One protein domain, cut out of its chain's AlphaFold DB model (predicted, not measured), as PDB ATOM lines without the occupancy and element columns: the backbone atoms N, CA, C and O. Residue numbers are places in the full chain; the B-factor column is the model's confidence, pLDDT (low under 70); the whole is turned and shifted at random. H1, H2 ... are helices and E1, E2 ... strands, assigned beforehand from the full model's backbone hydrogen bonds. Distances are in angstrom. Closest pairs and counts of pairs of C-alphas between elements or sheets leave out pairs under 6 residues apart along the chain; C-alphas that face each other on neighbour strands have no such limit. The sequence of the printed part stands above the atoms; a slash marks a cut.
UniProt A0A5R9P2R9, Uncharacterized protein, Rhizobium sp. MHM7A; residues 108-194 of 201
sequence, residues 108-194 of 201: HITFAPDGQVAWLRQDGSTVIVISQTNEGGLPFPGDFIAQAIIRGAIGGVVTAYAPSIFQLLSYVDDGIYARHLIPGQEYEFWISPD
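AT A GLANCE: This is residues 108 to 194 of the 201 residues of an uncharacterized protein of Rhizobium sp. MHM7A (UniProt A0A5R9P2R9). One strongly twisted sheet of six strands forms a wall, with helix H1 over one face along E4 and E5 and the shorter H2 on that same face beside the strands; no named helix covers the other face. The printed part has 87 residues, with six named strands and two named helices in the order E1 E2 E3 E4 E5 H1 H2 E6. The sheet is mixed, in the order E1 E2 E3 E4 E5 E6, and the class is mixed, helices and strands. The whole is compact, with a radius of gyration of the C-alphas of 12.3 A and spans of 34 by 34 by 19 A.

HOW THE PARTS SIT: In the sheet, E1 (residues 108 to 111), E2 (117 to 123), E3 (126 to 132), E4 (146 to 151) and E5 (157 to 162) form a meander, each strand the antiparallel neighbour of the one before. N 110 and O 118 are 2.8 A apart across E1 and E2, N 121 and O 128 2.9 A across E2 and E3, N 129 and O 149 2.8 A across E3 and E4, and N 148 and O 160 2.8 A across E4 and E5. E6 (186 to 190) is parallel to E5 at 10 degrees, with N 159 and O 187 2.8 A apart. The edge strands are E1 and E6, which are apart. H1 (165 to 173) is on the sheet at a height of 8.5 A, over E4 and E5, and runs along the strands, at 12 degrees to E4 on the local plane. The closest C-alphas of H1 and E4 are those of Ile 165 and Ala 146, 5.4 A apart. H2 (176 to 180) is on the same face at a height of 8.5 A, only just over none of the strands: two of its C-alphas fall on E4 and two on E5. H1 and H2 are close but not clearly touching, the closest C-alphas being those of Tyr 171 and Tyr 177, 7.6 A apart. E5, H1, H2 and E6 make a strand-helix-strand unit, two parallel neighbour strands with helices between, and its crossover is left-handed. In H1 every O i to N i+4 pair is within hydrogen-bond range; in H2 0 of 1 is, but 2 of 2 O i to N i+3 pairs are.

IN THESE COORDINATES: E1 begins at C-alpha 108, (577.796, 629.556, 745.036), and is 10.0 A long. E2 is 19.6 A, E3 19.9 A, E4 16.6 A and E5 16.7 A long. H1 is 12.1 A long from C-alpha 165, (576.085, 634.590, 730.473), and H2 8.1 A. E6 is 14.0 A long and ends at C-alpha 190, (583.325, 644.058, 726.672).

THE WHOLE: The C-alphas farthest apart are those of Gly 142 and Pro 183, 35.2 A. The printed part has no cut. The link E3 to E4, residues 133 to 145, is long. Mean pLDDT of the printed part is 87.5; residues 134 to 135, 141 and 193 to 194 are under 70.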
ATOM      1  N   HIS A 108     578.713 629.531 743.905       92.81
ATOM      2  CA  HIS A 108     577.796 629.556 745.036       92.81
ATOM      3  C   HIS A 108     577.056 630.888 745.101       92.81
ATOM      4  O   HIS A 108     577.585 631.921 744.689       92.81
ATOM      5  N   ILE A 109     575.841 630.888 745.647       93.25
ATOM      6  CA  ILE A 109     575.113 632.136 745.890       93.25
ATOM      7  C   ILE A 109     575.761 632.873 747.063       93.25
ATOM      8  O   ILE A 109     575.884 632.344 748.165       93.25
ATOM      9  N   THR A 110     576.135 634.124 746.827       91.81
ATOM     10  CA  THR A 110     576.637 635.049 747.839       91.81
ATOM     11  C   THR A 110     575.837 636.341 747.822       91.81
ATOM     12  O   THR A 110     575.004 636.583 746.945       91.81
ATOM     13  N   PHE A 111     576.127 637.201 748.789       90.00
ATOM     14  CA  PHE A 111     575.579 638.538 748.841       90.00
ATOM     15  C   PHE A 111     576.699 639.562 748.955       90.00
ATOM     16  O   PHE A 111     577.536 639.490 749.858       90.00
ATOM     17  N   ALA A 112     576.692 640.526 748.046       81.94
ATOM     18  CA  ALA A 112     577.571 641.673 748.080       81.94
ATOM     19  C   ALA A 112     577.287 642.555 749.320       81.94
ATOM     20  O   ALA A 112     576.213 642.460 749.930       81.94
ATOM     21  N   PRO A 113     578.246 643.414 749.726       77.75
ATOM     22  CA  PRO A 113     578.090 644.286 750.895       77.75
ATOM     23  C   PRO A 113     576.878 645.225 750.831       77.75
ATOM     24  O   PRO A 113     576.321 645.576 751.867       77.75
ATOM     25  N   ASP A 114     576.457 645.606 749.626       80.00
ATOM     26  CA  ASP A 114     575.267 646.422 749.356       80.00
ATOM     27  C   ASP A 114     573.945 645.634 749.439       80.00
ATOM     28  O   ASP A 114     572.864 646.201 749.296       80.00
ATOM     29  N   GLY A 115     574.019 644.329 749.705       83.44
ATOM     30  CA  GLY A 115     572.870 643.444 749.812       83.44
ATOM     31  C   GLY A 115     572.531 642.689 748.531       83.44
ATOM     32  O   GLY A 115     571.735 641.751 748.608       83.44
ATOM     33  N   GLN A 116     573.132 643.036 747.390       87.75
ATOM     34  CA  GLN A 116     572.810 642.405 746.116       87.75
ATOM     35  C   GLN A 116     573.268 640.951 746.085       87.75
ATOM     36  O   GLN A 116     574.361 640.606 746.531       87.75
ATOM     37  N   VAL A 117     572.419 640.078 745.552       91.94
ATOM     38  CA  VAL A 117     572.744 638.662 745.388       91.94
ATOM     39  C   VAL A 117     573.607 638.468 744.136       91.94
ATOM     40  O   VAL A 117     573.369 639.101 743.109       91.94
ATOM     41  N   ALA A 118     574.610 637.601 744.213       93.44
ATOM     42  CA  ALA A 118     575.503 637.295 743.100       93.44
ATOM     43  C   ALA A 118     575.977 635.843 743.180       93.44
ATOM     44  O   ALA A 118     575.883 635.198 744.225       93.44
ATOM     45  N   TRP A 119     576.520 635.336 742.082       94.62
ATOM     46  CA  TRP A 119     577.271 634.091 742.093       94.62
ATOM     47  C   TRP A 119     578.731 634.365 742.419       94.62
ATOM     48  O   TRP A 119     579.305 635.319 741.904       94.62
ATOM     49  N   LEU A 120     579.349 633.518 743.232       94.38
ATOM     50  CA  LEU A 120     580.755 633.616 743.593       94.38
ATOM     51  C   LEU A 120     581.451 632.266 743.466       94.38
ATOM     52  O   LEU A 120     580.941 631.256 743.944       94.38
ATOM     53  N   ARG A 121     582.631 632.278 742.856       94.19
ATOM     54  CA  ARG A 121     583.585 631.169 742.836       94.19
ATOM     55  C   ARG A 121     584.936 631.678 743.316       94.19
ATOM     56  O   ARG A 121     585.292 632.832 743.059       94.19
ATOM     57  N   GLN A 122     585.683 630.832 744.014       91.62
ATOM     58  CA  GLN A 122     587.044 631.140 744.428       91.62
ATOM     59  C   GLN A 122     588.014 630.100 743.863       91.62
ATOM     60  O   GLN A 122     588.023 628.955 744.300       91.62
ATOM     61  N   ASP A 123     588.883 630.541 742.955       90.38
ATOM     62  CA  ASP A 123     589.904 629.708 742.322       90.38
ATOM     63  C   ASP A 123     591.265 630.041 742.948       90.38
ATOM     64  O   ASP A 123     591.953 630.998 742.569       90.38
ATOM     65  N   GLY A 124     591.633 629.284 743.984       89.62
ATOM     66  CA  GLY A 124     592.813 629.562 744.800       89.62
ATOM     67  C   GLY A 124     592.705 630.921 745.496       89.62
ATOM     68  O   GLY A 124     591.926 631.102 746.432       89.62
ATOM     69  N   SER A 125     593.508 631.887 745.056       90.12
ATOM     70  CA  SER A 125     593.511 633.261 745.574       90.12
ATOM     71  C   SER A 125     592.753 634.255 744.686       90.12
ATOM     72  O   SER A 125     592.762 635.456 744.965       90.12
ATOM     73  N   THR A 126     592.106 633.769 743.626       93.62
ATOM     74  CA  THR A 126     591.268 634.575 742.736       93.62
ATOM     75  C   THR A 126     589.812 634.443 743.150       93.62
ATOM     76  O   THR A 126     589.315 633.334 743.316       93.62
ATOM     77  N   VAL A 127     589.113 635.567 743.288       94.50
ATOM     78  CA  VAL A 127     587.667 635.597 743.535       94.50
ATOM     79  C   VAL A 127     586.965 636.068 742.274       94.50
ATOM     80  O   VAL A 127     587.323 637.104 741.718       94.50
ATOM     81  N   ILE A 128     585.959 635.319 741.843       95.62
ATOM     82  CA  ILE A 128     585.157 635.608 740.659       95.62
ATOM     83  C   ILE A 128     583.722 635.817 741.121       95.62
ATOM     84  O   ILE A 128     583.134 634.930 741.737       95.62
ATOM     85  N   VAL A 129     583.162 636.983 740.822       94.69
ATOM     86  CA  VAL A 129     581.772 637.335 741.123       94.69
ATOM     87  C   VAL A 129     581.027 637.543 739.819       94.69
ATOM     88  O   VAL A 129     581.481 638.319 738.984       94.69
ATOM     89  N   ILE A 130     579.891 636.869 739.648       94.44
ATOM     90  CA  ILE A 130     579.032 636.986 738.470       94.44
ATOM     91  C   ILE A 130     577.654 637.514 738.873       94.44
ATOM     92  O   ILE A 130     576.985 636.956 739.746       94.44
ATOM     93  N   SER A 131     577.218 638.574 738.198       92.69
ATOM     94  CA  SER A 131     575.946 639.264 738.437       92.69
ATOM     95  C   SER A 131     575.412 639.903 737.153       92.69
ATOM     96  O   SER A 131     576.047 639.855 736.098       92.69
ATOM     97  N   GLN A 132     574.228 640.504 737.227       89.56
ATOM     98  CA  GLN A 132     573.738 641.410 736.186       89.56
ATOM     99  C   GLN A 132     574.325 642.817 736.379       89.56
ATOM    100  O   GLN A 132     574.514 643.252 737.515       89.56
ATOM    101  N   THR A 133     574.583 643.550 735.291       78.44
ATOM    102  CA  THR A 133     575.196 644.893 735.358       78.44
ATOM    103  C   THR A 133     574.282 645.987 735.899       78.44
ATOM    104  O   THR A 133     574.739 646.858 736.631       78.44
ATOM    105  N   ASN A 134     573.011 645.999 735.488       62.16
ATOM    106  CA  ASN A 134     572.182 647.206 735.594       62.16
ATOM    107  C   ASN A 134     571.392 647.281 736.908       62.16
ATOM    108  O   ASN A 134     571.001 648.366 737.325       62.16
ATOM    109  N   GLU A 135     571.171 646.139 737.558       62.19
ATOM    110  CA  GLU A 135     570.307 646.026 738.742       62.19
ATOM    111  C   GLU A 135     570.930 645.160 739.848       62.19
ATOM    112  O   GLU A 135     570.348 644.993 740.921       62.19
ATOM    113  N   GLY A 136     572.125 644.611 739.600       73.19
ATOM    114  CA  GLY A 136     572.648 643.510 740.394       73.19
ATOM    115  C   GLY A 136     571.790 642.258 740.269       73.19
ATOM    116  O   GLY A 136     570.924 642.138 739.404       73.19
ATOM    117  N   GLY A 137     572.021 641.299 741.154       85.75
ATOM    118  CA  GLY A 137     571.215 640.090 741.195       85.75
ATOM    119  C   GLY A 137     571.787 638.938 740.375       85.75
ATOM    120  O   GLY A 137     572.708 639.079 739.563       85.75
ATOM    121  N   LEU A 138     571.211 637.759 740.609       89.06
ATOM    122  CA  LEU A 138     571.576 636.540 739.901       89.06
ATOM    123  C   LEU A 138     571.103 636.634 738.444       89.06
ATOM    124  O   LEU A 138     569.947 636.998 738.223       89.06
ATOM    125  N   PRO A 139     571.936 636.262 737.460       85.25
ATOM    126  CA  PRO A 139     571.514 636.096 736.073       85.25
ATOM    127  C   PRO A 139     570.239 635.238 735.940       85.25
ATOM    128  O   PRO A 139     570.034 634.287 736.708       85.25
ATOM    129  N   PHE A 140     569.392 635.572 734.964       78.12
ATOM    130  CA  PHE A 140     568.146 634.867 734.640       78.12
ATOM    131  C   PHE A 140     567.952 634.748 733.123       78.12
ATOM    132  O   PHE A 140     568.656 635.411 732.378       78.12
ATOM    133  N   PRO A 141     567.019 633.931 732.616       68.81
ATOM    134  CA  PRO A 141     566.773 633.836 731.178       68.81
ATOM    135  C   PRO A 141     566.125 635.114 730.640       68.81
ATOM    136  O   PRO A 141     564.983 635.421 730.974       68.81
ATOM    137  N   GLY A 142     566.832 635.851 729.787       72.81
ATOM    138  CA  GLY A 142     566.319 637.067 729.165       72.81
ATOM    139  C   GLY A 142     567.429 637.939 728.595       72.81
ATOM    140  O   GLY A 142     568.599 637.551 728.600       72.81
ATOM    141  N   ASP A 143     567.047 639.124 728.128       74.50
ATOM    142  CA  ASP A 143     567.981 640.126 727.624       74.50
ATOM    143  C   ASP A 143     568.550 640.932 728.800       74.50
ATOM    144  O   ASP A 143     567.913 641.843 729.327       74.50
ATOM    145  N   PHE A 144     569.761 640.588 729.224       80.50
ATOM    146  CA  PHE A 144     570.532 641.342 730.210       80.50
ATOM    147  C   PHE A 144     572.017 641.268 729.854       80.50
ATOM    148  O   PHE A 144     572.468 640.364 729.150       80.50
ATOM    149  N   ILE A 145     572.793 642.222 730.359       87.31
ATOM    150  CA  ILE A 145     574.248 642.167 730.256       87.31
ATOM    151  C   ILE A 145     574.771 641.465 731.508       87.31
ATOM    152  O   ILE A 145     574.511 641.887 732.639       87.31
ATOM    153  N   ALA A 146     575.500 640.375 731.296       90.38
ATOM    154  CA  ALA A 146     576.187 639.661 732.358       90.38
ATOM    155  C   ALA A 146     577.506 640.374 732.687       90.38
ATOM    156  O   ALA A 146     578.215 640.823 731.784       90.38
ATOM    157  N   GLN A 147     577.844 640.440 733.971       93.25
ATOM    158  CA  GLN A 147     579.091 640.997 734.486       93.25
ATOM    159  C   GLN A 147     579.876 639.918 735.226       93.25
ATOM    160  O   GLN A 147     579.301 639.189 736.032       93.25
ATOM    161  N   ALA A 148     581.187 639.858 735.000       94.44
ATOM    162  CA  ALA A 148     582.125 639.190 735.892       94.44
ATOM    163  C   ALA A 148     583.072 640.226 736.498       94.44
ATOM    164  O   ALA A 148     583.760 640.932 735.762       94.44
ATOM    165  N   ILE A 149     583.138 640.284 737.827       94.19
ATOM    166  CA  ILE A 149     584.174 641.007 738.568       94.19
ATOM    167  C   ILE A 149     585.150 639.970 739.109       94.19
ATOM    168  O   ILE A 149     584.796 639.130 739.936       94.19
ATOM    169  N   ILE A 150     586.391 640.038 738.644       95.19
ATOM    170  CA  ILE A 150     587.444 639.076 738.948       95.19
ATOM    171  C   ILE A 150     588.540 639.806 739.711       95.19
ATOM    172  O   ILE A 150     589.095 640.790 739.225       95.19
ATOM    173  N   ARG A 151     588.855 639.334 740.914       94.62
ATOM    174  CA  ARG A 151     589.858 639.937 741.796       94.62
ATOM    175  C   ARG A 151     590.978 638.949 742.057       94.62
ATOM    176  O   ARG A 151     590.732 637.857 742.559       94.62
ATOM    177  N   GLY A 152     592.203 639.349 741.735       92.06
ATOM    178  CA  GLY A 152     593.407 638.585 742.051       92.06
ATOM    179  C   GLY A 152     593.915 638.860 743.469       92.06
ATOM    180  O   GLY A 152     593.624 639.897 744.065       92.06
ATOM    181  N   ALA A 153     594.761 637.962 743.978       84.44
ATOM    182  CA  ALA A 153     595.314 637.993 745.341       84.44
ATOM    183  C   ALA A 153     595.997 639.310 745.748       84.44
ATOM    184  O   ALA A 153     596.027 639.675 746.918       84.44
ATOM    185  N   ILE A 154     596.590 639.992 744.770       84.62
ATOM    186  CA  ILE A 154     597.436 641.181 744.942       84.62
ATOM    187  C   ILE A 154     596.734 642.467 744.480       84.62
ATOM    188  O   ILE A 154     597.384 643.460 744.164       84.62
ATOM    189  N   GLY A 155     595.397 642.446 744.443       84.56
ATOM    190  CA  GLY A 155     594.562 643.637 744.264       84.56
ATOM    191  C   GLY A 155     594.320 644.070 742.818       84.56
ATOM    192  O   GLY A 155     593.733 645.125 742.614       84.56
ATOM    193  N   GLY A 156     594.755 643.293 741.822       93.75
ATOM    194  CA  GLY A 156     594.329 643.506 740.437       93.75
ATOM    195  C   GLY A 156     592.855 643.141 740.258       93.75
ATOM    196  O   GLY A 156     592.415 642.110 740.781       93.75
ATOM    197  N   VAL A 157     592.106 643.968 739.529       95.50
ATOM    198  CA  VAL A 157     590.673 643.771 739.278       95.50
ATOM    199  C   VAL A 157     590.400 643.790 737.780       95.50
ATOM    200  O   VAL A 157     590.837 644.690 737.072       95.50
ATOM    201  N   VAL A 158     589.654 642.801 737.299       95.50
ATOM    202  CA  VAL A 158     589.146 642.748 735.928       95.50
ATOM    203  C   VAL A 158     587.627 642.713 735.970       95.50
ATOM    204  O   VAL A 158     587.052 641.819 736.587       95.50
ATOM    205  N   THR A 159     586.990 643.646 735.274       94.62
ATOM    206  CA  THR A 159     585.548 643.665 735.042       94.62
ATOM    207  C   THR A 159     585.281 643.350 733.576       94.62
ATOM    208  O   THR A 159     585.704 644.080 732.679       94.62
ATOM    209  N   ALA A 160     584.593 642.242 733.323       93.94
ATOM    210  CA  ALA A 160     584.216 641.817 731.983       93.94
ATOM    211  C   ALA A 160     582.696 641.825 731.828       93.94
ATOM    212  O   ALA A 160     581.975 641.367 732.717       93.94
ATOM    213  N   TYR A 161     582.222 642.309 730.683       92.75
ATOM    214  CA  TYR A 161     580.803 642.306 730.326       92.75
ATOM    215  C   TYR A 161     580.544 641.434 729.113       92.75
ATOM    216  O   TYR A 161     581.333 641.450 728.172       92.75
ATOM    217  N   ALA A 162     579.415 640.737 729.086       90.88
ATOM    218  CA  ALA A 162     578.980 640.006 727.903       90.88
ATOM    219  C   ALA A 162     577.466 640.141 727.683       90.88
ATOM    220  O   ALA A 162     576.709 640.183 728.656       90.88
ATOM    221  N   PRO A 163     577.000 640.131 726.419       87.38
ATOM    222  CA  PRO A 163     575.572 640.068 726.097       87.38
ATOM    223  C   PRO A 163     574.944 638.705 726.436       87.38
ATOM    224  O   PRO A 163     573.738 638.533 726.320       87.38
ATOM    225  N   SER A 164     575.757 637.712 726.808       86.38
ATOM    226  CA  SER A 164     575.313 636.376 727.190       86.38
ATOM    227  C   SER A 164     576.129 635.856 728.365       86.38
ATOM    228  O   SER A 164     577.360 635.899 728.349       86.38
ATOM    229  N   ILE A 165     575.442 635.280 729.353       88.44
ATOM    230  CA  ILE A 165     576.085 634.590 730.473       88.44
ATOM    231  C   ILE A 165     576.992 633.449 730.003       88.44
ATOM    232  O   ILE A 165     578.078 633.282 730.540       88.44
ATOM    233  N   PHE A 166     576.616 632.705 728.960       89.00
ATOM    234  CA  PHE A 166     577.438 631.596 728.470       89.00
ATOM    235  C   PHE A 166     578.747 632.086 727.850       89.00
ATOM    236  O   PHE A 166     579.788 631.479 728.071       89.00
ATOM    237  N   GLN A 167     578.717 633.218 727.142       89.44
ATOM    238  CA  GLN A 167     579.928 633.839 726.606       89.44
ATOM    239  C   GLN A 167     580.851 634.336 727.730       89.44
ATOM    240  O   GLN A 167     582.065 634.150 727.658       89.44
ATOM    241  N   LEU A 168     580.276 634.926 728.783       91.69
ATOM    242  CA  LEU A 168     581.023 635.331 729.972       91.69
ATOM    243  C   LEU A 168     581.660 634.127 730.679       91.69
ATOM    244  O   LEU A 168     582.827 634.188 731.056       91.69
ATOM    245  N   LEU A 169     580.909 633.035 730.836       92.19
ATOM    246  CA  LEU A 169     581.398 631.807 731.461       92.19
ATOM    247  C   LEU A 169     582.521 631.165 730.646       92.19
ATOM    248  O   LEU A 169     583.520 630.783 731.240       92.19
ATOM    249  N   SER A 170     582.424 631.122 729.313       91.75
ATOM    250  CA  SER A 170     583.530 630.654 728.466       91.75
ATOM    251  C   SER A 170     584.802 631.476 728.678       91.75
ATOM    252  O   SER A 170     585.869 630.910 728.872       91.75
ATOM    253  N   TYR A 171     584.694 632.807 728.735       91.25
ATOM    254  CA  TYR A 171     585.841 633.671 729.022       91.25
ATOM    255  C   TYR A 171     586.473 633.400 730.400       91.25
ATOM    256  O   TYR A 171     587.698 633.438 730.547       91.25
ATOM    257  N   VAL A 172     585.639 633.149 731.415       92.88
ATOM    258  CA  VAL A 172     586.093 632.792 732.764       92.88
ATOM    259  C   VAL A 172     586.775 631.420 732.764       92.88
ATOM    260  O   VAL A 172     587.846 631.279 733.346       92.88
ATOM    261  N   ASP A 173     586.200 630.428 732.093       92.19
ATOM    262  CA  ASP A 173     586.763 629.078 732.017       92.19
ATOM    263  C   ASP A 173     588.099 629.056 731.250       92.19
ATOM    264  O   ASP A 173     589.031 628.363 731.656       92.19
ATOM    265  N   ASP A 174     588.237 629.874 730.200       90.69
ATOM    266  CA  ASP A 174     589.472 629.996 729.413       90.69
ATOM    267  C   ASP A 174     590.609 630.711 730.174       90.69
ATOM    268  O   ASP A 174     591.764 630.695 729.741       90.69
ATOM    269  N   GLY A 175     590.314 631.378 731.298       89.50
ATOM    270  CA  GLY A 175     591.317 632.034 732.144       89.50
ATOM    271  C   GLY A 175     592.005 633.252 731.507       89.50
ATOM    272  O   GLY A 175     593.009 633.742 732.031       89.50
ATOM    273  N   ILE A 176     591.476 633.778 730.394       85.19
ATOM    274  CA  ILE A 176     592.087 634.874 729.614       85.19
ATOM    275  C   ILE A 176     592.277 636.139 730.467       85.19
ATOM    276  O   ILE A 176     593.225 636.898 730.252       85.19
ATOM    277  N   TYR A 177     591.432 636.347 731.480       88.69
ATOM    278  CA  TYR A 177     591.531 637.470 732.418       88.69
ATOM    279  C   TYR A 177     592.857 637.544 733.170       88.69
ATOM    280  O   TYR A 177     593.244 638.635 733.587       88.69
ATOM    281  N   ALA A 178     593.572 636.427 733.341       89.69
ATOM    282  CA  ALA A 178     594.785 636.379 734.150       89.69
ATOM    283  C   ALA A 178     595.856 637.368 733.662       89.69
ATOM    284  O   ALA A 178     596.549 637.977 734.475       89.69
ATOM    285  N   ARG A 179     595.937 637.609 732.343       87.62
ATOM    286  CA  ARG A 179     596.881 638.574 731.746       87.62
ATOM    287  C   ARG A 179     596.594 640.033 732.118       87.62
ATOM    288  O   ARG A 179     597.464 640.881 731.955       87.62
ATOM    289  N   HIS A 180     595.383 640.321 732.590       89.00
ATOM    290  CA  HIS A 180     594.926 641.658 732.960       89.00
ATOM    291  C   HIS A 180     594.856 641.864 734.486       89.00
ATOM    292  O   HIS A 180     594.576 642.973 734.930       89.00
ATOM    293  N   LEU A 181     595.137 640.837 735.302       90.00
ATOM    294  CA  LEU A 181     595.191 640.943 736.768       90.00
ATOM    295  C   LEU A 181     596.520 641.554 737.242       90.00
ATOM    296  O   LEU A 181     597.324 640.915 737.922       90.00
ATOM    297  N   ILE A 182     596.757 642.811 736.868       89.62
ATOM    298  CA  ILE A 182     597.966 643.560 737.229       89.62
ATOM    299  C   ILE A 182     597.772 644.204 738.618       89.62
ATOM    300  O   ILE A 182     596.728 644.814 738.857       89.62
ATOM    301  N   PRO A 183     598.742 644.096 739.552       92.06
ATOM    302  CA  PRO A 183     598.607 644.640 740.906       92.06
ATOM    303  C   PRO A 183     598.254 646.127 740.918       92.06
ATOM    304  O   PRO A 183     598.923 646.933 740.270       92.06
ATOM    305  N   GLY A 184     597.224 646.487 741.687       88.81
ATOM    306  CA  GLY A 184     596.775 647.874 741.840       88.81
ATOM    307  C   GLY A 184     596.156 648.493 740.584       88.81
ATOM    308  O   GLY A 184     595.967 649.707 740.555       88.81
ATOM    309  N   GLN A 185     595.865 647.693 739.553       92.94
ATOM    310  CA  GLN A 185     595.174 648.147 738.352       92.94
ATOM    311  C   GLN A 185     593.763 647.573 738.273       92.94
ATOM    312  O   GLN A 185     593.501 646.441 738.688       92.94
ATOM    313  N   GLU A 186     592.881 648.370 737.680       93.38
ATOM    314  CA  GLU A 186     591.535 647.969 737.302       93.38
ATOM    315  C   GLU A 186     591.446 647.953 735.774       93.38
ATOM    316  O   GLU A 186     591.856 648.907 735.107       93.38
ATOM    317  N   TYR A 187     590.952 646.852 735.216       93.12
ATOM    318  CA  TYR A 187     590.766 646.679 733.782       93.12
ATOM    319  C   TYR A 187     589.309 646.362 733.478       93.12
ATOM    320  O   TYR A 187     588.728 645.464 734.080       93.12
ATOM    321  N   GLU A 188     588.727 647.069 732.517       93.19
ATOM    322  CA  GLU A 188     587.314 646.944 732.173       93.19
ATOM    323  C   GLU A 188     587.142 646.812 730.660       93.19
ATOM    324  O   GLU A 188     587.722 647.590 729.896       93.19
ATOM    325  N   PHE A 189     586.366 645.821 730.206       89.38
ATOM    326  CA  PHE A 189     586.119 645.624 728.776       89.38
ATOM    327  C   PHE A 189     584.873 644.771 728.475       89.38
ATOM    328  O   PHE A 189     584.332 644.064 729.324       89.38
ATOM    329  N   TRP A 190     584.439 644.832 727.214       90.12
ATOM    330  CA  TRP A 190     583.325 644.058 726.672       90.12
ATOM    331  C   TRP A 190     583.821 642.831 725.910       90.12
ATOM    332  O   TRP A 190     584.602 642.953 724.962       90.12
ATOM    333  N   ILE A 191     583.308 641.660 726.275       86.19
ATOM    334  CA  ILE A 191     583.441 640.418 725.521       86.19
ATOM    335  C   ILE A 191     582.431 640.490 724.373       86.19
ATOM    336  O   ILE A 191     581.282 640.066 724.475       86.19
ATOM    337  N   SER A 192     582.855 641.106 723.276       70.12
ATOM    338  CA  SER A 192     582.120 641.073 722.014       70.12
ATOM    339  C   SER A 192     582.586 639.869 721.190       70.12
ATOM    340  O   SER A 192     583.782 639.566 721.214       70.12
ATOM    341  N   PRO A 193     581.700 639.219 720.412       57.28
ATOM    342  CA  PRO A 193     582.089 638.210 719.424       57.28
ATOM    343  C   PRO A 193     583.217 638.656 718.469       57.28
ATOM    344  O   PRO A 193     583.917 637.808 717.924       57.28
ATOM    345  N   ASP A 194     583.428 639.970 718.305       49.06
ATOM    346  CA  ASP A 194     584.304 640.539 717.273       49.06
ATOM    347  C   ASP A 194     585.551 641.291 717.784       49.06
ATOM    348  O   ASP A 194     586.364 641.745 716.977       49.06
TER     349      ASP A 194